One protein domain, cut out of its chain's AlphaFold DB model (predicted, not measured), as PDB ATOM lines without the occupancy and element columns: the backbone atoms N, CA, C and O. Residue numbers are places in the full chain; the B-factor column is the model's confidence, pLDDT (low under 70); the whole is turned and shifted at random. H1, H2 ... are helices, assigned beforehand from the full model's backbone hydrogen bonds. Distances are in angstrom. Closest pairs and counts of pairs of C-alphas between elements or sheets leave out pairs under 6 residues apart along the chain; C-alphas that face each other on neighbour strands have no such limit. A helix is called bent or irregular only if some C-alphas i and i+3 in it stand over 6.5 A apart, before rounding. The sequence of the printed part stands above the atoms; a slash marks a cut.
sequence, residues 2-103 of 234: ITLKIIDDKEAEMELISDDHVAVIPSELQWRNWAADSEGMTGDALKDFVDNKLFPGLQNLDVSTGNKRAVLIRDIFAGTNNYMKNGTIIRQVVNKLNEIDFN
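AT A GLANCE: This is residues 2 to 103 of the 234 residues of the protein "Site-specific DNA-methyltransferase (adenine-specific)" of Treponema porcinum (UniProt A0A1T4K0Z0). Four helices make a rough horseshoe, in the order H4, H3, H5, H1 round its curve, with short H2 in the hollow between H1 and H3. H3 and H5 meet near their first residues in a V-shaped corner, H4 folds back from the last residues of H3, and the link of residues 18 to 30 folds back from H1 to H2. The printed part has 102 residues, with five named helices in the order H1 to H5 and no named strand; the class is all helix. It is compact, with a radius of gyration of the C-alphas of 13.8 A and spans of 37 by 27 by 18 A.

HOW THE PARTS SIT: H1, residues 2 to 17, touches H2, residues 31 to 34, with residues 4 to 8 alone; their closest C-alphas, of Lys 5 and Trp 31, are 5.8 A apart. H1 and H5, residues 87 to 98, only just touch, with 3 pairs of C-alphas within 8 A, and only at their ends; the closest are Ile 2 and Leu 97, 7.0 A. H3, residues 43 to 59, touches H5 at a steep tilt of 66 degrees, the same way, closest at the C-alphas of Gly 43 and Gly 87, 4.1 A. H3 touches H4, residues 68 to 78, at a steep tilt of 52 degrees, opposite ways, closest at the C-alphas of Gln 59 and Arg 74, 4.9 A. H1 and H4 are near each other; H1 and H3 are apart. Every O i to N i+4 pair is within hydrogen-bond range in H1, H4 and H5, against 10 of 13 in H3; H2 is too short for one.

IN THESE COORDINATES: H1 begins at C-alpha 2 (29.716, 68.270, 88.521) and is 23.1 A long. H3, also 23.1 A, is only just irregular: C-alphas 52 and 55 are 6.7 A apart. H4 is 15.2 A long; H5, 16.3 A, ends at C-alpha 98 (25.355, 60.692, 84.305).

THE WHOLE: The farthest C-alphas, of Asp 19 and Lys 85, are 40.0 A apart. The printed part has no cut, and the link from H1 to H2 is long. Residues 102 to 103 have pLDDT under 70.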
ATOM      1  N   ILE A   2      29.135  68.177  89.886       82.50
ATOM      2  CA  ILE A   2      29.716  68.270  88.521       82.50
ATOM      3  C   ILE A   2      31.240  68.068  88.505       82.50
ATOM      4  O   ILE A   2      31.740  67.219  87.781       82.50
ATOM      5  N   THR A   3      31.977  68.784  89.360       80.06
ATOM      6  CA  THR A   3      33.439  68.645  89.455       80.06
ATOM      7  C   THR A   3      33.880  67.214  89.770       80.06
ATOM      8  O   THR A   3      34.887  66.772  89.237       80.06
ATOM      9  N   LEU A   4      33.120  66.466  90.583       87.12
ATOM     10  CA  LEU A   4      33.438  65.065  90.893       87.12
ATOM     11  C   LEU A   4      33.254  64.153  89.686       87.12
ATOM     12  O   LEU A   4      34.110  63.312  89.457       87.12
ATOM     13  N   LYS A   5      32.178  64.344  88.912       86.75
ATOM     14  CA  LYS A   5      31.957  63.603  87.663       86.75
ATOM     15  C   LYS A   5      33.100  63.838  86.679       86.75
ATOM     16  O   LYS A   5      33.670  62.882  86.182       86.75
ATOM     17  N   ILE A   6      33.481  65.101  86.472       81.12
ATOM     18  CA  ILE A   6      34.575  65.471  85.560       81.12
ATOM     19  C   ILE A   6      35.905  64.851  86.002       81.12
ATOM     20  O   ILE A   6      36.645  64.335  85.169       81.12
ATOM     21  N   ILE A   7      36.218  64.903  87.303       82.50
ATOM     22  CA  ILE A   7      37.436  64.278  87.832       82.50
ATOM     23  C   ILE A   7      37.409  62.769  87.583       82.50
ATOM     24  O   ILE A   7      38.404  62.224  87.123       82.50
ATOM     25  N   ASP A   8      36.288  62.101  87.860       87.69
ATOM     26  CA  ASP A   8      36.176  60.649  87.704       87.69
ATOM     27  C   ASP A   8      36.251  60.196  86.239       87.69
ATOM     28  O   ASP A   8      36.963  59.241  85.945       87.69
ATOM     29  N   ASP A   9      35.599  60.914  85.321       82.94
ATOM     30  CA  ASP A   9      35.672  60.652  83.876       82.94
ATOM     31  C   ASP A   9      37.102  60.780  83.352       82.94
ATOM     32  O   ASP A   9      37.544  59.981  82.524       82.94
ATOM     33  N   LYS A  10      37.839  61.771  83.863       77.88
ATOM     34  CA  LYS A  10      39.243  61.980  83.518       77.88
ATOM     35  C   LYS A  10      40.136  60.897  84.122       77.88
ATOM     36  O   LYS A  10      41.057  60.434  83.459       77.88
ATOM     37  N   GLU A  11      39.886  60.491  85.365       82.50
ATOM     38  CA  GLU A  11      40.602  59.383  86.007       82.50
ATOM     39  C   GLU A  11      40.392  58.074  85.243       82.50
ATOM     40  O   GLU A  11      41.369  57.385  84.976       82.50
ATOM     41  N   ALA A  12      39.167  57.779  84.799       83.12
ATOM     42  CA  ALA A  12      38.880  56.616  83.956       83.12
ATOM     43  C   ALA A  12      39.657  56.652  82.629       83.12
ATOM     44  O   ALA A  12      40.197  55.637  82.201       83.12
ATOM     45  N   GLU A  13      39.751  57.819  81.987       79.69
ATOM     46  CA  GLU A  13      40.558  57.993  80.774       79.69
ATOM     47  C   GLU A  13      42.053  57.745  81.047       79.69
ATOM     48  O   GLU A  13      42.719  57.060  80.275       79.69
ATOM     49  N   MET A  14      42.590  58.256  82.158       77.25
ATOM     50  CA  MET A  14      44.003  58.073  82.519       77.25
ATOM     51  C   MET A  14      44.340  56.625  82.884       77.25
ATOM     52  O   MET A  14      45.403  56.149  82.490       77.25
ATOM     53  N   GLU A  15      43.435  55.917  83.565       83.19
ATOM     54  CA  GLU A  15      43.554  54.480  83.858       83.19
ATOM     55  C   GLU A  15      43.652  53.626  82.585       83.19
ATOM     56  O   GLU A  15      44.287  52.578  82.598       83.19
ATOM     57  N   LEU A  16      43.050  54.070  81.475       80.69
ATOM     58  CA  LEU A  16      43.126  53.377  80.185       80.69
ATOM     59  C   LEU A  16      44.428  53.657  79.421       80.69
ATOM     60  O   LEU A  16      44.799  52.878  78.544       80.69
ATOM     61  N   ILE A  17      45.085  54.784  79.701       75.19
ATOM     62  CA  ILE A  17      46.251  55.267  78.945       75.19
ATOM     63  C   ILE A  17      47.569  54.954  79.671       75.19
ATOM     64  O   ILE A  17      48.599  54.813  79.012       75.19
ATOM     65  N   SER A  18      47.558  54.861  81.005       75.44
ATOM     66  CA  SER A  18      48.763  54.739  81.832       75.44
ATOM     67  C   SER A  18      48.639  53.594  82.837       75.44
ATOM     68  O   SER A  18      47.891  53.690  83.809       75.44
ATOM     69  N   ASP A  19      49.432  52.539  82.643       73.56
ATOM     70  CA  ASP A  19      49.435  51.340  83.503       73.56
ATOM     71  C   ASP A  19      49.926  51.607  84.943       73.56
ATOM     72  O   ASP A  19      49.709  50.801  85.846       73.56
ATOM     73  N   ASP A  20      50.610  52.730  85.174       78.44
ATOM     74  CA  ASP A  20      51.159  53.168  86.462       78.44
ATOM     75  C   ASP A  20      50.291  54.225  87.169       78.44
ATOM     76  O   ASP A  20      50.694  54.779  88.200       78.44
ATOM     77  N   HIS A  21      49.107  54.533  86.631       76.94
ATOM     78  CA  HIS A  21      48.243  55.561  87.198       76.94
ATOM     79  C   HIS A  21      47.697  55.145  88.568       76.94
ATOM     80  O   HIS A  21      47.111  54.078  88.749       76.94
ATOM     81  N   VAL A  22      47.863  56.037  89.547       77.00
ATOM     82  CA  VAL A  22      47.339  55.874  90.905       77.00
ATOM     83  C   VAL A  22      46.190  56.848  91.112       77.00
ATOM     84  O   VAL A  22      46.379  58.071  91.035       77.00
ATOM     85  N   ALA A  23      45.018  56.290  91.418       81.31
ATOM     86  CA  ALA A  23      43.821  57.064  91.682       81.31
ATOM     87  C   ALA A  23      44.003  57.985  92.892       81.31
ATOM     88  O   ALA A  23      44.484  57.584  93.953       81.31
ATOM     89  N   VAL A  24      43.600  59.243  92.725       85.25
ATOM     90  CA  VAL A  24      43.749  60.280  93.758       85.25
ATOM     91  C   VAL A  24      42.621  60.221  94.786       85.25
ATOM     92  O   VAL A  24      42.827  60.490  95.968       85.25
ATOM     93  N   ILE A  25      41.415  59.896  94.324       90.00
ATOM     94  CA  ILE A  25      40.221  59.793  95.158       90.00
ATOM     95  C   ILE A  25      40.077  58.330  95.614       90.00
ATOM     96  O   ILE A  25      40.106  57.440  94.755       90.00
ATOM     97  N   PRO A  26      39.883  58.067  96.925       92.19
ATOM     98  CA  PRO A  26      39.585  56.734  97.440       92.19
ATOM     99  C   PRO A  26      38.413  56.092  96.703       92.19
ATOM    100  O   PRO A  26      37.443  56.776  96.375       92.19
ATOM    101  N   SER A  27      38.493  54.784  96.458       91.94
ATOM    102  CA  SER A  27      37.538  54.057  95.615       91.94
ATOM    103  C   SER A  27      36.083  54.328  96.011       91.94
ATOM    104  O   SER A  27      35.270  54.704  95.176       91.94
ATOM    105  N   GLU A  28      35.755  54.274  97.297       93.75
ATOM    106  CA  GLU A  28      34.405  54.508  97.812       93.75
ATOM    107  C   GLU A  28      33.863  55.931  97.582       93.75
ATOM    108  O   GLU A  28      32.655  56.151  97.679       93.75
ATOM    109  N   LEU A  29      34.734  56.898  97.281       95.12
ATOM    110  CA  LEU A  29      34.382  58.295  97.016       95.12
ATOM    111  C   LEU A  29      34.378  58.637  95.518       95.12
ATOM    112  O   LEU A  29      33.884  59.703  95.136       95.12
ATOM    113  N   GLN A  30      34.904  57.751  94.669       94.25
ATOM    114  CA  GLN A  30      34.890  57.917  93.216       94.25
ATOM    115  C   GLN A  30      33.453  57.907  92.700       94.25
ATOM    116  O   GLN A  30      32.633  57.092  93.131       94.25
ATOM    117  N   TRP A  31      33.151  58.806  91.762       94.88
ATOM    118  CA  TRP A  31      31.796  58.990  91.244       94.88
ATOM    119  C   TRP A  31      31.198  57.670  90.742       94.88
ATOM    120  O   TRP A  31      30.103  57.292  91.165       94.88
ATOM    121  N   ARG A  32      31.946  56.911  89.933       93.00
ATOM    122  CA  ARG A  32      31.528  55.603  89.413       93.00
ATOM    123  C   ARG A  32      31.021  54.614  90.469       93.00
ATOM    124  O   ARG A  32      30.161  53.801  90.154       93.00
ATOM    125  N   ASN A  33      31.483  54.705  91.719       94.88
ATOM    126  CA  ASN A  33      31.183  53.709  92.753       94.88
ATOM    127  C   ASN A  33      29.939  54.018  93.596       94.88
ATOM    128  O   ASN A  33      29.396  53.114  94.227       94.88
ATOM    129  N   TRP A  34      29.448  55.260  93.607       95.44
ATOM    130  CA  TRP A  34      28.235  55.626  94.361       95.44
ATOM    131  C   TRP A  34      27.144  56.278  93.498       95.44
ATOM    132  O   TRP A  34      25.960  56.259  93.861       95.44
ATOM    133  N   ALA A  35      27.528  56.853  92.357       95.69
ATOM    134  CA  ALA A  35      26.661  57.672  91.525       95.69
ATOM    135  C   ALA A  35      26.275  57.025  90.190       95.69
ATOM    136  O   ALA A  35      25.204  57.358  89.693       95.69
ATOM    137  N   ALA A  36      27.083  56.124  89.613       92.62
ATOM    138  CA  ALA A  36      26.845  55.603  88.256       92.62
ATOM    139  C   ALA A  36      25.561  54.771  88.114       92.62
ATOM    140  O   ALA A  36      24.892  54.857  87.088       92.62
ATOM    141  N   ASP A  37      25.198  53.997  89.140       94.19
ATOM    142  CA  ASP A  37      23.934  53.260  89.159       94.19
ATOM    143  C   ASP A  37      22.755  54.229  89.342       94.19
ATOM    144  O   ASP A  37      22.657  54.915  90.368       94.19
ATOM    145  N   SER A  38      21.859  54.285  88.348       91.19
ATOM    146  CA  SER A  38      20.678  55.155  88.356       91.19
ATOM    147  C   SER A  38      19.686  54.802  89.464       91.19
ATOM    148  O   SER A  38      18.998  55.700  89.956       91.19
ATOM    149  N   GLU A  39      19.667  53.533  89.883       92.06
ATOM    150  CA  GLU A  39      18.845  52.992  90.973       92.06
ATOM    151  C   GLU A  39      19.642  52.827  92.280       92.06
ATOM    152  O   GLU A  39      19.174  52.215  93.241       92.06
ATOM    153  N   GLY A  40      20.853  53.394  92.332       93.50
ATOM    154  CA  GLY A  40      21.723  53.340  93.498       93.50
ATOM    155  C   GLY A  40      21.200  54.141  94.698       93.50
ATOM    156  O   GLY A  40      20.057  54.593  94.766       93.50
ATOM    157  N   MET A  41      22.084  54.373  95.672       94.75
ATOM    158  CA  MET A  41      21.770  55.053  96.938       94.75
ATOM    159  C   MET A  41      20.918  56.325  96.748       94.75
ATOM    160  O   MET A  41      21.258  57.182  95.935       94.75
ATOM    161  N   THR A  42      19.831  56.481  97.507       96.56
ATOM    162  CA  THR A  42      18.908  57.631  97.430       96.56
ATOM    163  C   THR A  42      18.349  57.981  98.817       96.56
ATOM    164  O   THR A  42      18.682  57.322  99.804       96.56
ATOM    165  N   GLY A  43      17.522  59.025  98.910       96.12
ATOM    166  CA  GLY A  43      16.889  59.452 100.161       96.12
ATOM    167  C   GLY A  43      17.902  59.786 101.262       96.12
ATOM    168  O   GLY A  43      19.005  60.264 100.983       96.12
ATOM    169  N   ASP A  44      17.543  59.528 102.517       96.94
ATOM    170  CA  ASP A  44      18.379  59.882 103.674       96.94
ATOM    171  C   ASP A  44      19.759  59.216 103.633       96.94
ATOM    172  O   ASP A  44      20.753  59.857 103.960       96.94
ATOM    173  N   ALA A  45      19.852  57.986 103.114       96.94
ATOM    174  CA  ALA A  45      21.128  57.292 102.960       96.94
ATOM    175  C   ALA A  45      22.101  58.063 102.052       96.94
ATOM    176  O   ALA A  45      23.268  58.233 102.407       96.94
ATOM    177  N   LEU A  46      21.624  58.576 100.907       96.75
ATOM    178  CA  LEU A  46      22.461  59.368  99.999       96.75
ATOM    179  C   LEU A  46      22.851  60.699 100.627       96.75
ATOM    180  O   LEU A  46      24.000  61.122 100.521       96.75
ATOM    181  N   LYS A  47      21.905  61.358 101.292       95.44
ATOM    182  CA  LYS A  47      22.175  62.621 101.972       95.44
ATOM    183  C   LYS A  47      23.255  62.443 103.048       95.44
ATOM    184  O   LYS A  47      24.212  63.213 103.081       95.44
ATOM    185  N   ASP A  48      23.134  61.415 103.879       96.19
ATOM    186  CA  ASP A  48      24.084  61.135 104.953       96.19
ATOM    187  C   ASP A  48      25.453  60.717 104.420       96.19
ATOM    188  O   ASP A  48      26.473  61.125 104.976       96.19
ATOM    189  N   PHE A  49      25.500  59.954 103.324       96.69
ATOM    190  CA  PHE A  49      26.750  59.658 102.630       96.69
ATOM    191  C   PHE A  49      27.427  60.937 102.128       96.69
ATOM    192  O   PHE A  49      28.615  61.138 102.380       96.69
ATOM    193  N   VAL A  50      26.681  61.820 101.458       95.12
ATOM    194  CA  VAL A  50      27.226  63.069 100.912       95.12
ATOM    195  C   VAL A  50      27.770  63.968 102.023       95.12
ATOM    196  O   VAL A  50      28.901  64.445 101.920       95.12
ATOM    197  N   ASP A  51      26.991  64.160 103.089       93.06
ATOM    198  CA  ASP A  51      27.318  65.098 104.165       93.06
ATOM    199  C   ASP A  51      28.426  64.574 105.088       93.06
ATOM    200  O   ASP A  51      29.301  65.340 105.485       93.06
ATOM    201  N   ASN A  52      28.413  63.279 105.423       94.25
ATOM    202  CA  ASN A  52      29.274  62.735 106.479       94.25
ATOM    203  C   ASN A  52      30.448  61.895 105.962       94.25
ATOM    204  O   ASN A  52      31.360  61.604 106.733       94.25
ATOM    205  N   LYS A  53      30.437  61.477 104.691       95.25
ATOM    206  CA  LYS A  53      31.522  60.670 104.104       95.25
ATOM    207  C   LYS A  53      32.164  61.341 102.903       95.25
ATOM    208  O   LYS A  53      33.370  61.558 102.921       95.25
ATOM    209  N   LEU A  54      31.380  61.702 101.887       95.00
ATOM    210  CA  LEU A  54      31.907  62.220 100.626       95.00
ATOM    211  C   LEU A  54      32.645  63.543 100.816       95.00
ATOM    212  O   LEU A  54      33.832  63.634 100.518       95.00
ATOM    213  N   PHE A  55      31.962  64.566 101.330       92.56
ATOM    214  CA  PHE A  55      32.565  65.888 101.501       92.56
ATOM    215  C   PHE A  55      33.721  65.867 102.511       92.56
ATOM    216  O   PHE A  55      34.814  66.298 102.136       92.56
ATOM    217  N   PRO A  56      33.562  65.308 103.729       93.00
ATOM    218  CA  PRO A  56      34.670  65.198 104.674       93.00
ATOM    219  C   PRO A  56      35.849  64.382 104.138       93.00
ATOM    220  O   PRO A  56      36.997  64.750 104.371       93.00
ATOM    221  N   GLY A  57      35.596  63.301 103.396       93.56
ATOM    222  CA  GLY A  57      36.650  62.485 102.793       93.56
ATOM    223  C   GLY A  57      37.465  63.259 101.757       93.56
ATOM    224  O   GLY A  57      38.691  63.224 101.784       93.56
ATOM    225  N   LEU A  58      36.799  64.040 100.903       92.00
ATOM    226  CA  LEU A  58      37.459  64.891  99.907       92.00
ATOM    227  C   LEU A  58      38.219  66.067 100.541       92.00
ATOM    228  O   LEU A  58      39.275  66.464 100.053       92.00
ATOM    229  N   GLN A  59      37.704  66.618 101.643       90.44
ATOM    230  CA  GLN A  59      38.355  67.688 102.410       90.44
ATOM    231  C   GLN A  59      39.607  67.220 103.160       90.44
ATOM    232  O   GLN A  59      40.479  68.034 103.453       90.44
ATOM    233  N   ASN A  60      39.704  65.922 103.454       90.00
ATOM    234  CA  ASN A  60      40.799  65.319 104.212       90.00
ATOM    235  C   ASN A  60      41.620  64.330 103.370       90.00
ATOM    236  O   ASN A  60      42.210  63.401 103.920       90.00
ATOM    237  N   LEU A  61      41.662  64.517 102.044       89.69
ATOM    238  CA  LEU A  61      42.517  63.710 101.173       89.69
ATOM    239  C   LEU A  61      43.977  63.777 101.626       89.69
ATOM    240  O   LEU A  61      44.492  64.845 101.969       89.69
ATOM    241  N   ASP A  62      44.647  62.627 101.578       85.75
ATOM    242  CA  ASP A  62      46.069  62.546 101.873       85.75
ATOM    243  C   ASP A  62      46.879  63.237 100.768       85.75
ATOM    244  O   ASP A  62      46.864  62.851  99.599       85.75
ATOM    245  N   VAL A  63      47.602  64.280 101.163       83.69
ATOM    246  CA  VAL A  63      48.485  65.059 100.287       83.69
ATOM    247  C   VAL A  63      49.964  64.849 100.614       83.69
ATOM    248  O   VAL A  63      50.818  65.525 100.041       83.69
ATOM    249  N   SER A  64      50.289  63.939 101.539       80.62
ATOM    250  CA  SER A  64      51.658  63.691 102.012       80.62
ATOM    251  C   SER A  64      52.606  63.252 100.894       80.62
ATOM    252  O   SER A  64      53.792  63.571 100.921       80.62
ATOM    253  N   THR A  65      52.065  62.599  99.865       73.31
ATOM    254  CA  THR A  65      52.786  62.158  98.663       73.31
ATOM    255  C   THR A  65      53.220  63.305  97.746       73.31
ATOM    256  O   THR A  65      53.964  63.078  96.795       73.31
ATOM    257  N   GLY A  66      52.759  64.538  97.989       72.06
ATOM    258  CA  GLY A  66      53.042  65.690  97.127       72.06
ATOM    259  C   GLY A  66      52.276  65.675  95.801       72.06
ATOM    260  O   GLY A  66      52.598  66.443  94.893       72.06
ATOM    261  N   ASN A  67      51.256  64.821  95.665       80.00
ATOM    262  CA  ASN A  67      50.435  64.754  94.463       80.00
ATOM    263  C   ASN A  67      49.640  66.063  94.280       80.00
ATOM    264  O   ASN A  67      48.670  66.326  94.996       80.00
ATOM    265  N   LYS A  68      50.031  66.876  93.288       76.62
ATOM    266  CA  LYS A  68      49.397  68.173  92.984       76.62
ATOM    267  C   LYS A  68      47.881  68.052  92.756       76.62
ATOM    268  O   LYS A  68      47.142  68.959  93.132       76.62
ATOM    269  N   ARG A  69      47.400  66.930  92.201       77.81
ATOM    270  CA  ARG A  69      45.961  66.672  92.002       77.81
ATOM    271  C   ARG A  69      45.229  66.497  93.331       77.81
ATOM    272  O   ARG A  69      44.154  67.060  93.498       77.81
ATOM    273  N   ALA A  70      45.821  65.772  94.282       83.81
ATOM    274  CA  ALA A  70      45.238  65.573  95.611       83.81
ATOM    275  C   ALA A  70      45.069  66.909  96.343       83.81
ATOM    276  O   ALA A  70      44.006  67.192  96.892       83.81
ATOM    277  N   VAL A  71      46.098  67.763  96.269       82.56
ATOM    278  CA  VAL A  71      46.071  69.124  96.830       82.56
ATOM    279  C   VAL A  71      44.948  69.944  96.202       82.56
ATOM    280  O   VAL A  71      44.140  70.523  96.922       82.56
ATOM    281  N   LEU A  72      44.846  69.939  94.871       79.12
ATOM    282  CA  LEU A  72      43.820  70.682  94.146       79.12
ATOM    283  C   LEU A  72      42.399  70.248  94.529       79.12
ATOM    284  O   LEU A  72      41.549  71.094  94.802       79.12
ATOM    285  N   ILE A  73      42.135  68.937  94.556       83.56
ATOM    286  CA  ILE A  73      40.818  68.397  94.916       83.56
ATOM    287  C   ILE A  73      40.477  68.805  96.346       83.56
ATOM    288  O   ILE A  73      39.411  69.372  96.587       83.56
ATOM    289  N   ARG A  74      41.403  68.607  97.285       87.50
ATOM    290  CA  ARG A  74      41.218  69.026  98.672       87.50
ATOM    291  C   ARG A  74      40.883  70.516  98.772       87.50
ATOM    292  O   ARG A  74      39.928  70.876  99.452       87.50
ATOM    293  N   ASP A  75      41.610  71.375  98.062       82.75
ATOM    294  CA  ASP A  75      41.416  72.826  98.108       82.75
ATOM    295  C   ASP A  75      40.067  73.261  97.491       82.75
ATOM    296  O   ASP A  75      39.420  74.181  98.010       82.75
ATOM    297  N   ILE A  76      39.587  72.565  96.447       81.00
ATOM    298  CA  ILE A  76      38.225  72.739  95.908       81.00
ATOM    299  C   ILE A  76      37.182  72.423  96.992       81.00
ATOM    300  O   ILE A  76      36.253  73.206  97.221       81.00
ATOM    301  N   PHE A  77      37.311  71.283  97.675       84.25
ATOM    302  CA  PHE A  77      36.298  70.817  98.629       84.25
ATOM    303  C   PHE A  77      36.398  71.472 100.014       84.25
ATOM    304  O   PHE A  77      35.378  71.579 100.692       84.25
ATOM    305  N   ALA A  78      37.558  72.008 100.408       81.75
ATOM    306  CA  ALA A  78      37.789  72.662 101.703       81.75
ATOM    307  C   ALA A  78      36.866  73.863 101.977       81.75
ATOM    308  O   ALA A  78      36.600  74.187 103.128       81.75
ATOM    309  N   GLY A  79      36.369  74.538 100.933       71.19
ATOM    310  CA  GLY A  79      35.403  75.638 101.075       71.19
ATOM    311  C   GLY A  79      34.028  75.358 100.492       71.19
ATOM    312  O   GLY A  79      33.288  76.309 100.249       71.19
ATOM    313  N   THR A  80      33.711  74.098 100.204       75.25
ATOM    314  CA  THR A  80      32.439  73.724  99.587       75.25
ATOM    315  C   THR A  80      31.584  72.979 100.603       75.25
ATOM    316  O   THR A  80      32.046  72.031 101.227       75.25
ATOM    317  N   ASN A  81      30.320  73.384 100.733       79.69
ATOM    318  CA  ASN A  81      29.327  72.721 101.576       79.69
ATOM    319  C   ASN A  81      28.193  72.167 100.710       79.69
ATOM    320  O   ASN A  81      27.820  72.779  99.705       79.69
ATOM    321  N   ASN A  82      27.614  71.034 101.110       84.88
ATOM    322  CA  ASN A  82      26.375  70.558 100.511       84.88
ATOM    323  C   ASN A  82      25.171  71.311 101.106       84.88
ATOM    324  O   ASN A  82      24.887  71.237 102.302       84.88
ATOM    325  N   TYR A  83      24.433  72.020 100.251       87.12
ATOM    326  CA  TYR A  83      23.216  72.733 100.648       87.12
ATOM    327  C   TYR A  83      21.931  71.946 100.350       87.12
ATOM    328  O   TYR A  83      20.875  72.290 100.882       87.12
ATOM    329  N   MET A  84      22.000  70.874  99.551       88.88
ATOM    330  CA  MET A  84      20.833  70.054  99.224       88.88
ATOM    331  C   MET A  84      20.395  69.238 100.441       88.88
ATOM    332  O   MET A  84      21.173  68.476 101.009       88.88
ATOM    333  N   LYS A  85      19.127  69.395 100.838       90.94
ATOM    334  CA  LYS A  85      18.566  68.749 102.037       90.94
ATOM    335  C   LYS A  85      17.793  67.465 101.758       90.94
ATOM    336  O   LYS A  85      17.495  66.744 102.699       90.94
ATOM    337  N   ASN A  86      17.467  67.184 100.501       94.19
ATOM    338  CA  ASN A  86      16.673  66.026 100.116       94.19
ATOM    339  C   ASN A  86      17.517  65.095  99.240       94.19
ATOM    340  O   ASN A  86      17.868  65.458  98.118       94.19
ATOM    341  N   GLY A  87      17.826  63.901  99.744       94.75
ATOM    342  CA  GLY A  87      18.652  62.942  99.015       94.75
ATOM    343  C   GLY A  87      18.014  62.406  97.733       94.75
ATOM    344  O   GLY A  87      18.734  62.095  96.792       94.75
ATOM    345  N   THR A  88      16.686  62.395  97.615       95.69
ATOM    346  CA  THR A  88      16.008  62.069  96.350       95.69
ATOM    347  C   THR A  88      16.296  63.124  95.281       95.69
ATOM    348  O   THR A  88      16.541  62.779  94.128       95.69
ATOM    349  N   ILE A  89      16.346  64.406  95.657       94.31
ATOM    350  CA  ILE A  89      16.729  65.488  94.737       94.31
ATOM    351  C   ILE A  89      18.212  65.385  94.368       94.31
ATOM    352  O   ILE A  89      18.558  65.542  93.199       94.31
ATOM    353  N   ILE A  90      19.086  65.049  95.327       95.00
ATOM    354  CA  ILE A  90      20.503  64.777  95.034       95.00
ATOM    355  C   ILE A  90      20.614  63.663  93.983       95.00
ATOM    356  O   ILE A  90      21.329  63.837  92.999       95.00
ATOM    357  N   ARG A  91      19.870  62.559  94.138       96.25
ATOM    358  CA  ARG A  91      19.843  61.449  93.172       96.25
ATOM    359  C   ARG A  91      19.348  61.889  91.793       96.25
ATOM    360  O   ARG A  91      19.963  61.532  90.796       96.25
ATOM    361  N   GLN A  92      18.295  62.700  91.711       94.00
ATOM    362  CA  GLN A  92      17.817  63.230  90.425       94.00
ATOM    363  C   GLN A  92      18.890  64.054  89.703       94.00
ATOM    364  O   GLN A  92      19.100  63.874  88.504       94.00
ATOM    365  N   VAL A  93      19.603  64.920  90.434       91.94
ATOM    366  CA  VAL A  93      20.720  65.701  89.882       91.94
ATOM    367  C   VAL A  93      21.850  64.781  89.426       91.94
ATOM    368  O   VAL A  93      22.369  64.952  88.329       91.94
ATOM    369  N   VAL A  94      22.218  63.792  90.241       94.25
ATOM    370  CA  VAL A  94      23.254  62.805  89.907       94.25
ATOM    371  C   VAL A  94      22.909  62.046  88.627       94.25
ATOM    372  O   VAL A  94      23.739  61.987  87.725       94.25
ATOM    373  N   ASN A  95      21.681  61.545  88.504       94.25
ATOM    374  CA  ASN A  95      21.251  60.800  87.322       94.25
ATOM    375  C   ASN A  95      21.291  61.675  86.064       94.25
ATOM    376  O   ASN A  95      21.763  61.223  85.028       94.25
ATOM    377  N   LYS A  96      20.902  62.954  86.164       90.31
ATOM    378  CA  LYS A  96      21.032  63.906  85.052       90.31
ATOM    379  C   LYS A  96      22.481  64.178  84.657       90.31
ATOM    380  O   LYS A  96      22.765  64.336  83.479       90.31
ATOM    381  N   LEU A  97      23.401  64.210  85.619       88.12
ATOM    382  CA  LEU A  97      24.831  64.370  85.336       88.12
ATOM    383  C   LEU A  97      25.460  63.118  84.710       88.12
ATOM    384  O   LEU A  97      26.445  63.248  83.993       88.12
ATOM    385  N   ASN A  98      24.905  61.929  84.953       90.38
ATOM    386  CA  ASN A  98      25.355  60.692  84.305       90.38
ATOM    387  C   ASN A  98      24.967  60.609  82.824       90.38
ATOM    388  O   ASN A  98      25.591  59.850  82.093       90.38
ATOM    389  N   GLU A  99      23.961  61.368  82.385       87.69
ATOM    390  CA  GLU A  99      23.565  61.449  80.971       87.69
ATOM    391  C   GLU A  99      24.584  62.235  80.122       87.69
ATOM    392  O   GLU A  99      24.476  62.228  78.901       87.69
ATOM    393  N   ILE A 100      25.554  62.910  80.753       80.19
ATOM    394  CA  ILE A 100      26.543  63.770  80.095       80.19
ATOM    395  C   ILE A 100      27.894  63.053  80.058       80.19
ATOM    396  O   ILE A 100      28.428  62.672  81.108       80.19
ATOM    397  N   ASP A 101      28.479  62.928  78.865       74.19
ATOM    398  CA  ASP A 101      29.837  62.420  78.699       74.19
ATOM    399  C   ASP A 101      30.842  63.578  78.619       74.19
ATOM    400  O   ASP A 101      31.062  64.187  77.572       74.19
ATOM    401  N   PHE A 102      31.526  63.872  79.728       69.81
ATOM    402  CA  PHE A 102      32.551  64.921  79.755       69.81
ATOM    403  C   PHE A 102      33.844  64.535  79.014       69.81
ATOM    404  O   PHE A 102      34.767  65.353  78.924       69.81
ATOM    405  N   ASN A 103      33.939  63.326  78.458       66.44
ATOM    406  CA  ASN A 103      35.028  62.930  77.571       66.44
ATOM    407  C   ASN A 103      34.732  63.234  76.092       66.44
ATOM    408  O   ASN A 103      35.674  63.439  75.314       66.44
TER     409      ASN A 103